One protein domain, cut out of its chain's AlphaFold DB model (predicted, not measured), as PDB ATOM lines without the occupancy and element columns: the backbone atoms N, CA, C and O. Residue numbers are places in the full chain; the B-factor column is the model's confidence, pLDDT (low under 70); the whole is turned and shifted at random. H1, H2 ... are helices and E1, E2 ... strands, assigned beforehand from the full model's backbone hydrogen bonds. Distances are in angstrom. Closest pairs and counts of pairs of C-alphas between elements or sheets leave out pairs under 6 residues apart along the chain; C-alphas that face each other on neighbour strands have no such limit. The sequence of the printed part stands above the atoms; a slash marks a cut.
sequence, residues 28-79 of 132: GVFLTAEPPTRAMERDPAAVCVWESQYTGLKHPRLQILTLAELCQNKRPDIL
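What this domain is: This is residues 28 to 79 of the 132 residues of an uncharacterized protein of Erythrobacter sp (UniProt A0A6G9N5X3). Look for a flat, open loop of chain: two parallel strands side by side, E1 and E4, with a small hairpin, E2 and E3, reaching away from them at one end and a short helix, H3, at the other. Between E1 and the hairpin the chain swings out through two single-turn helices, H1 and H2, and after H3 residues 72 to 79 fold back the way E4 came. The printed part has 52 residues, with named elements in the order E1, H1, H2, E2, E3, E4, H3; its class is mixed, helices and strands. It is only just loose, close to compact, with a radius of gyration of the C-alphas of 11.9 A, and spans 34 by 25 by 12 A.

How they stand to each other: Begin at E1, residues 28 to 32, and set it beside E4, residues 62 to 66: they are parallel neighbours at 24 degrees, with N 30 and O 63 2.8 A apart and N 65 and O 30 2.9 A apart, within hydrogen-bond range. Next come H1, residues 38 to 41, and H2, residues 44 to 47, close but not clearly touching; their closest C-alphas, of Met 40 and Ala 46, are 7.2 A apart. H1 is only just apart from E4, the closest distance being 8.2 A. Compare H2 with E4: their closest C-alphas, of Ala 46 and Leu 62, are 5.0 A apart. E2, residues 49 to 51, and E3, residues 58 to 60, form an antiparallel hairpin at 144 degrees; N 50 and O 59 are 2.8 A apart, within hydrogen-bond range. E3 runs on into E4 across a break of 1 residue, at 53 degrees. H3, residues 67 to 71, follows E4 directly, and its closest C-alpha to E1 is Leu 67, 6.1 A from that of Thr 32. In H3 every O i to N i+4 pair is within hydrogen-bond range; H1 and H2 are too short for such a pair.

Where its parts are: Find C-alpha 28 at (513.825, 329.674, 561.058); from there E1 runs 13.4 A to C-alpha 32. H1 is 5.2 A long, H2 5.0 A, E2 6.6 A and E3 7.0 A. Find C-alpha 62 at (513.943, 324.965, 561.543), where E4 begins its 13.5 A. H3 is 6.3 A long and ends at C-alpha 71, (509.874, 331.647, 579.804).

The domain as a whole: The two C-alphas farthest apart, those of Glu 34 and Tyr 54, are 35.0 A apart. The printed part has no cut and no long link; the link from E2 to E3 is short, the others tight. The mean pLDDT of the printed part is 80.5; look for values under 70 at residues 44 to 46, 52 to 56 and 79.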
ATOM      1  N   GLY A  28     515.196 329.333 560.683       86.38
ATOM      2  CA  GLY A  28     513.825 329.674 561.058       86.38
ATOM      3  C   GLY A  28     513.454 329.146 562.442       86.38
ATOM      4  O   GLY A  28     513.921 328.093 562.873       86.38
ATOM      5  N   VAL A  29     512.593 329.884 563.145       88.69
ATOM      6  CA  VAL A  29     512.081 329.510 564.470       88.69
ATOM      7  C   VAL A  29     510.559 329.549 564.443       88.69
ATOM      8  O   VAL A  29     509.966 330.563 564.077       88.69
ATOM      9  N   PHE A  30     509.930 328.453 564.854       90.69
ATOM     10  CA  PHE A  30     508.490 328.331 565.013       90.69
ATOM     11  C   PHE A  30     508.131 328.349 566.502       90.69
ATOM     12  O   PHE A  30     508.623 327.525 567.272       90.69
ATOM     13  N   LEU A  31     507.290 329.302 566.907       89.19
ATOM     14  CA  LEU A  31     506.886 329.500 568.300       89.19
ATOM     15  C   LEU A  31     505.472 328.962 568.534       89.19
ATOM     16  O   LEU A  31     504.533 329.404 567.873       89.19
ATOM     17  N   THR A  32     505.309 328.060 569.503       87.12
ATOM     18  CA  THR A  32     504.010 327.458 569.846       87.12
ATOM     19  C   THR A  32     503.602 327.715 571.293       87.12
ATOM     20  O   THR A  32     504.431 327.844 572.194       87.12
ATOM     21  N   ALA A  33     502.292 327.803 571.534       86.25
ATOM     22  CA  ALA A  33     501.743 327.971 572.882       86.25
ATOM     23  C   ALA A  33     501.636 326.638 573.646       86.25
ATOM     24  O   ALA A  33     501.885 326.596 574.848       86.25
ATOM     25  N   GLU A  34     501.297 325.556 572.947       84.56
ATOM     26  CA  GLU A  34     501.219 324.189 573.486       84.56
ATOM     27  C   GLU A  34     502.419 323.349 572.991       84.56
ATOM     28  O   GLU A  34     503.111 323.765 572.046       84.56
ATOM     29  N   PRO A  35     502.712 322.196 573.624       84.94
ATOM     30  CA  PRO A  35     503.837 321.362 573.221       84.94
ATOM     31  C   PRO A  35     503.663 320.819 571.792       84.94
ATOM     32  O   PRO A  35     502.536 320.554 571.364       84.94
ATOM     33  N   PRO A  36     504.769 320.639 571.047       86.19
ATOM     34  CA  PRO A  36     504.714 320.077 569.707       86.19
ATOM     35  C   PRO A  36     504.158 318.651 569.738       86.19
ATOM     36  O   PRO A  36     504.402 317.868 570.654       86.19
ATOM     37  N   THR A  37     503.392 318.301 568.709       88.62
ATOM     38  CA  THR A  37     502.900 316.931 568.543       88.62
ATOM     39  C   THR A  37     503.990 316.038 567.942       88.62
ATOM     40  O   THR A  37     504.857 316.504 567.206       88.62
ATOM     41  N   ARG A  38     503.915 314.716 568.151       87.06
ATOM     42  CA  ARG A  38     504.893 313.759 567.577       87.06
ATOM     43  C   ARG A  38     504.992 313.825 566.048       87.06
ATOM     44  O   ARG A  38     506.015 313.455 565.483       87.06
ATOM     45  N   ALA A  39     503.921 314.242 565.373       86.94
ATOM     46  CA  ALA A  39     503.919 314.420 563.924       86.94
ATOM     47  C   ALA A  39     504.762 315.634 563.500       86.94
ATOM     48  O   ALA A  39     505.446 315.571 562.487       86.94
ATOM     49  N   MET A  40     504.748 316.701 564.301       86.88
ATOM     50  CA  MET A  40     505.532 317.915 564.080       86.88
ATOM     51  C   MET A  40     507.029 317.689 564.305       86.88
ATOM     52  O   MET A  40     507.845 318.166 563.530       86.88
ATOM     53  N   GLU A  41     507.393 316.912 565.325       85.75
ATOM     54  CA  GLU A  41     508.796 316.575 565.617       85.75
ATOM     55  C   GLU A  41     509.447 315.706 564.531       85.75
ATOM     56  O   GLU A  41     510.659 315.739 564.348       85.75
ATOM     57  N   ARG A  42     508.644 314.907 563.820       85.31
ATOM     58  CA  ARG A  42     509.104 314.018 562.742       85.31
ATOM     59  C   ARG A  42     509.094 314.673 561.368       85.31
ATOM     60  O   ARG A  42     509.534 314.041 560.409       85.31
ATOM     61  N   ASP A  43     508.554 315.882 561.256       82.56
ATOM     62  CA  ASP A  43     508.495 316.588 559.987       82.56
ATOM     63  C   ASP A  43     509.930 316.822 559.474       82.56
ATOM     64  O   ASP A  43     510.758 317.367 560.213       82.56
ATOM     65  N   PRO A  44     510.262 316.422 558.233       65.62
ATOM     66  CA  PRO A  44     511.586 316.645 557.658       65.62
ATOM     67  C   PRO A  44     512.015 318.115 557.690       65.62
ATOM     68  O   PRO A  44     513.210 318.381 557.788       65.62
ATOM     69  N   ALA A  45     511.075 319.065 557.653       67.75
ATOM     70  CA  ALA A  45     511.393 320.476 557.812       67.75
ATOM     71  C   ALA A  45     511.981 320.777 559.200       67.75
ATOM     72  O   ALA A  45     512.981 321.486 559.282       67.75
ATOM     73  N   ALA A  46     511.419 320.197 560.267       64.69
ATOM     74  CA  ALA A  46     511.888 320.362 561.645       64.69
ATOM     75  C   ALA A  46     513.210 319.621 561.925       64.69
ATOM     76  O   ALA A  46     514.004 320.057 562.754       64.69
ATOM     77  N   VAL A  47     513.466 318.512 561.223       72.62
ATOM     78  CA  VAL A  47     514.694 317.704 561.374       72.62
ATOM     79  C   VAL A  47     515.804 318.152 560.411       72.62
ATOM     80  O   VAL A  47     516.937 317.681 560.498       72.62
ATOM     81  N   CYS A  48     515.517 319.072 559.486       73.38
ATOM     82  CA  CYS A  48     516.491 319.551 558.511       73.38
ATOM     83  C   CYS A  48     517.660 320.239 559.223       73.38
ATOM     84  O   CYS A  48     517.465 321.167 560.005       73.38
ATOM     85  N   VAL A  49     518.882 319.798 558.932       77.19
ATOM     86  CA  VAL A  49     520.113 320.358 559.493       77.19
ATOM     87  C   VAL A  49     520.806 321.186 558.419       77.19
ATOM     88  O   VAL A  49     521.007 320.725 557.298       77.19
ATOM     89  N   TRP A  50     521.160 322.417 558.765       76.25
ATOM     90  CA  TRP A  50     521.950 323.324 557.948       76.25
ATOM     91  C   TRP A  50     523.382 323.398 558.482       76.25
ATOM     92  O   TRP A  50     523.608 323.503 559.688       76.25
ATOM     93  N   GLU A  51     524.356 323.342 557.577       74.69
ATOM     94  CA  GLU A  51     525.777 323.441 557.909       74.69
ATOM     95  C   GLU A  51     526.298 324.834 557.545       74.69
ATOM     96  O   GLU A  51     526.169 325.285 556.403       74.69
ATOM     97  N   SER A  52     526.901 325.521 558.518       69.00
ATOM     98  CA  SER A  52     527.520 326.822 558.268       69.00
ATOM     99  C   SER A  52     528.847 326.651 557.543       69.00
ATOM    100  O   SER A  52     529.788 326.076 558.087       69.00
ATOM    101  N   GLN A  53     528.959 327.233 556.351       65.88
ATOM    102  CA  GLN A  53     530.196 327.219 555.561       65.88
ATOM    103  C   GLN A  53     531.365 327.936 556.262       65.88
ATOM    104  O   GLN A  53     532.520 327.661 555.957       65.88
ATOM    105  N   TYR A  54     531.078 328.836 557.209       62.94
ATOM    106  CA  TYR A  54     532.093 329.616 557.926       62.94
ATOM    107  C   TYR A  54     532.617 328.944 559.198       62.94
ATOM    108  O   TYR A  54     533.745 329.201 559.603       62.94
ATOM    109  N   THR A  55     531.805 328.114 559.856       63.94
ATOM    110  CA  THR A  55     532.133 327.566 561.188       63.94
ATOM    111  C   THR A  55     532.112 326.037 561.210       63.94
ATOM    112  O   THR A  55     532.565 325.437 562.178       63.94
ATOM    113  N   GLY A  56     531.583 325.385 560.168       67.94
ATOM    114  CA  GLY A  56     531.440 323.927 560.089       67.94
ATOM    115  C   GLY A  56     530.448 323.336 561.099       67.94
ATOM    116  O   GLY A  56     530.318 322.118 561.200       67.94
ATOM    117  N   LEU A  57     529.753 324.182 561.862       71.94
ATOM    118  CA  LEU A  57     528.778 323.755 562.853       71.94
ATOM    119  C   LEU A  57     527.449 323.422 562.178       71.94
ATOM    120  O   LEU A  57     526.990 324.124 561.268       71.94
ATOM    121  N   LYS A  58     526.852 322.327 562.646       76.25
ATOM    122  CA  LYS A  58     525.565 321.817 562.189       76.25
ATOM    123  C   LYS A  58     524.473 322.351 563.102       76.25
ATOM    124  O   LYS A  58     524.506 322.080 564.298       76.25
ATOM    125  N   HIS A  59     523.503 323.057 562.534       77.62
ATOM    126  CA  HIS A  59     522.373 323.598 563.281       77.62
ATOM    127  C   HIS A  59     521.052 323.166 562.656       77.62
ATOM    128  O   HIS A  59     520.959 323.053 561.435       77.62
ATOM    129  N   PRO A  60     520.004 322.939 563.460       84.25
ATOM    130  CA  PRO A  60     518.670 322.718 562.923       84.25
ATOM    131  C   PRO A  60     518.214 323.956 562.141       84.25
ATOM    132  O   PRO A  60     518.168 325.068 562.674       84.25
ATOM    133  N   ARG A  61     517.880 323.746 560.862       86.25
ATOM    134  CA  ARG A  61     517.405 324.767 559.921       86.25
ATOM    135  C   ARG A  61     516.094 325.377 560.406       86.25
ATOM    136  O   ARG A  61     515.911 326.585 560.301       86.25
ATOM    137  N   LEU A  62     515.214 324.550 560.963       88.12
ATOM    138  CA  LEU A  62     513.943 324.965 561.543       88.12
ATOM    139  C   LEU A  62     513.834 324.434 562.972       88.12
ATOM    140  O   LEU A  62     513.907 323.232 563.200       88.12
ATOM    141  N   GLN A  63     513.643 325.332 563.934       87.81
ATOM    142  CA  GLN A  63     513.526 324.990 565.353       87.81
ATOM    143  C   GLN A  63     512.109 325.240 565.847       87.81
ATOM    144  O   GLN A  63     511.542 326.298 565.580       87.81
ATOM    145  N   ILE A  64     511.553 324.297 566.605       89.50
ATOM    146  CA  ILE A  64     510.257 324.461 567.268       89.50
ATOM    147  C   ILE A  64     510.522 324.784 568.735       89.50
ATOM    148  O   ILE A  64     511.199 324.022 569.420       89.50
ATOM    149  N   LEU A  65     509.994 325.909 569.213       88.56
ATOM    150  CA  LEU A  65     510.091 326.324 570.609       88.56
ATOM    151  C   LEU A  65     508.710 326.589 571.183       88.56
ATOM    152  O   LEU A  65     507.861 327.213 570.547       88.56
ATOM    153  N   THR A  66     508.522 326.185 572.432       88.25
ATOM    154  CA  THR A  66     507.297 326.501 573.163       88.25
ATOM    155  C   THR A  66     507.443 327.789 573.971       88.25
ATOM    156  O   THR A  66     508.528 328.176 574.413       88.25
ATOM    157  N   LEU A  67     506.320 328.455 574.229       86.75
ATOM    158  CA  LEU A  67     506.300 329.660 575.057       86.75
ATOM    159  C   LEU A  67     506.758 329.369 576.497       86.75
ATOM    160  O   LEU A  67     507.449 330.183 577.107       86.75
ATOM    161  N   ALA A  68     506.434 328.182 577.017       85.31
ATOM    162  CA  ALA A  68     506.907 327.724 578.321       85.31
ATOM    163  C   ALA A  68     508.440 327.624 578.372       85.31
ATOM    164  O   ALA A  68     509.053 328.037 579.354       85.31
ATOM    165  N   GLU A  69     509.064 327.134 577.303       85.44
ATOM    166  CA  GLU A  69     510.520 327.032 577.191       85.44
ATOM    167  C   GLU A  69     511.199 328.395 577.065       85.44
ATOM    168  O   GLU A  69     512.234 328.623 577.694       85.44
ATOM    169  N   LEU A  70     510.593 329.330 576.330       86.00
ATOM    170  CA  LEU A  70     511.067 330.713 576.269       86.00
ATOM    171  C   LEU A  70     511.037 331.383 577.647       86.00
ATOM    172  O   LEU A  70     511.994 332.057 578.029       86.00
ATOM    173  N   CYS A  71     509.970 331.165 578.424       85.19
ATOM    174  CA  CYS A  71     509.874 331.647 579.804       85.19
ATOM    175  C   CYS A  71     510.901 330.990 580.744       85.19
ATOM    176  O   CYS A  71     511.248 331.577 581.765       85.19
ATOM    177  N   GLN A  72     511.411 329.805 580.399       86.62
ATOM    178  CA  GLN A  72     512.495 329.109 581.102       86.62
ATOM    179  C   GLN A  72     513.891 329.508 580.593       86.62
ATOM    180  O   GLN A  72     514.875 328.829 580.880       86.62
ATOM    181  N   ASN A  73     513.993 330.603 579.835       83.19
ATOM    182  CA  ASN A  73     515.224 331.093 579.217       83.19
ATOM    183  C   ASN A  73     515.860 330.139 578.187       83.19
ATOM    184  O   ASN A  73     517.019 330.352 577.818       83.19
ATOM    185  N   LYS A  74     515.137 329.142 577.654       84.56
ATOM    186  CA  LYS A  74     515.628 328.429 576.469       84.56
ATOM    187  C   LYS A  74     515.613 329.395 575.293       84.56
ATOM    188  O   LYS A  74     514.583 329.983 574.968       84.56
ATOM    189  N   ARG A  75     516.770 329.582 574.667       82.31
ATOM    190  CA  ARG A  75     516.906 330.393 573.457       82.31
ATOM    191  C   ARG A  75     517.098 329.473 572.259       82.31
ATOM    192  O   ARG A  75     517.706 328.416 572.433       82.31
ATOM    193  N   PRO A  76     516.594 329.862 571.078       81.69
ATOM    194  CA  PRO A  76     516.903 329.139 569.858       81.69
ATOM    195  C   PRO A  76     518.416 329.129 569.657       81.69
ATOM    196  O   PRO A  76     519.096 330.122 569.937       81.69
ATOM    197  N   ASP A  77     518.920 328.000 569.181       76.19
ATOM    198  CA  ASP A  77     520.317 327.835 568.817       76.19
ATOM    199  C   ASP A  77     520.554 328.562 567.491       76.19
ATOM    200  O   ASP A  77     520.384 328.011 566.404       76.19
ATOM    201  N   ILE A  78     520.819 329.863 567.588       71.88
ATOM    202  CA  ILE A  78     521.151 330.717 566.454       71.88
ATOM    203  C   ILE A  78     522.654 330.954 566.447       71.88
ATOM    204  O   ILE A  78     523.231 331.394 567.444       71.88
ATOM    205  N   LEU A  79     523.284 330.687 565.300       61.44
ATOM    206  CA  LEU A  79     524.673 331.054 565.050       61.44
ATOM    207  C   LEU A  79     524.837 332.549 565.287       61.44
ATOM    208  O   LEU A  79     524.312 333.362 564.532       61.44
TER     209      LEU A  79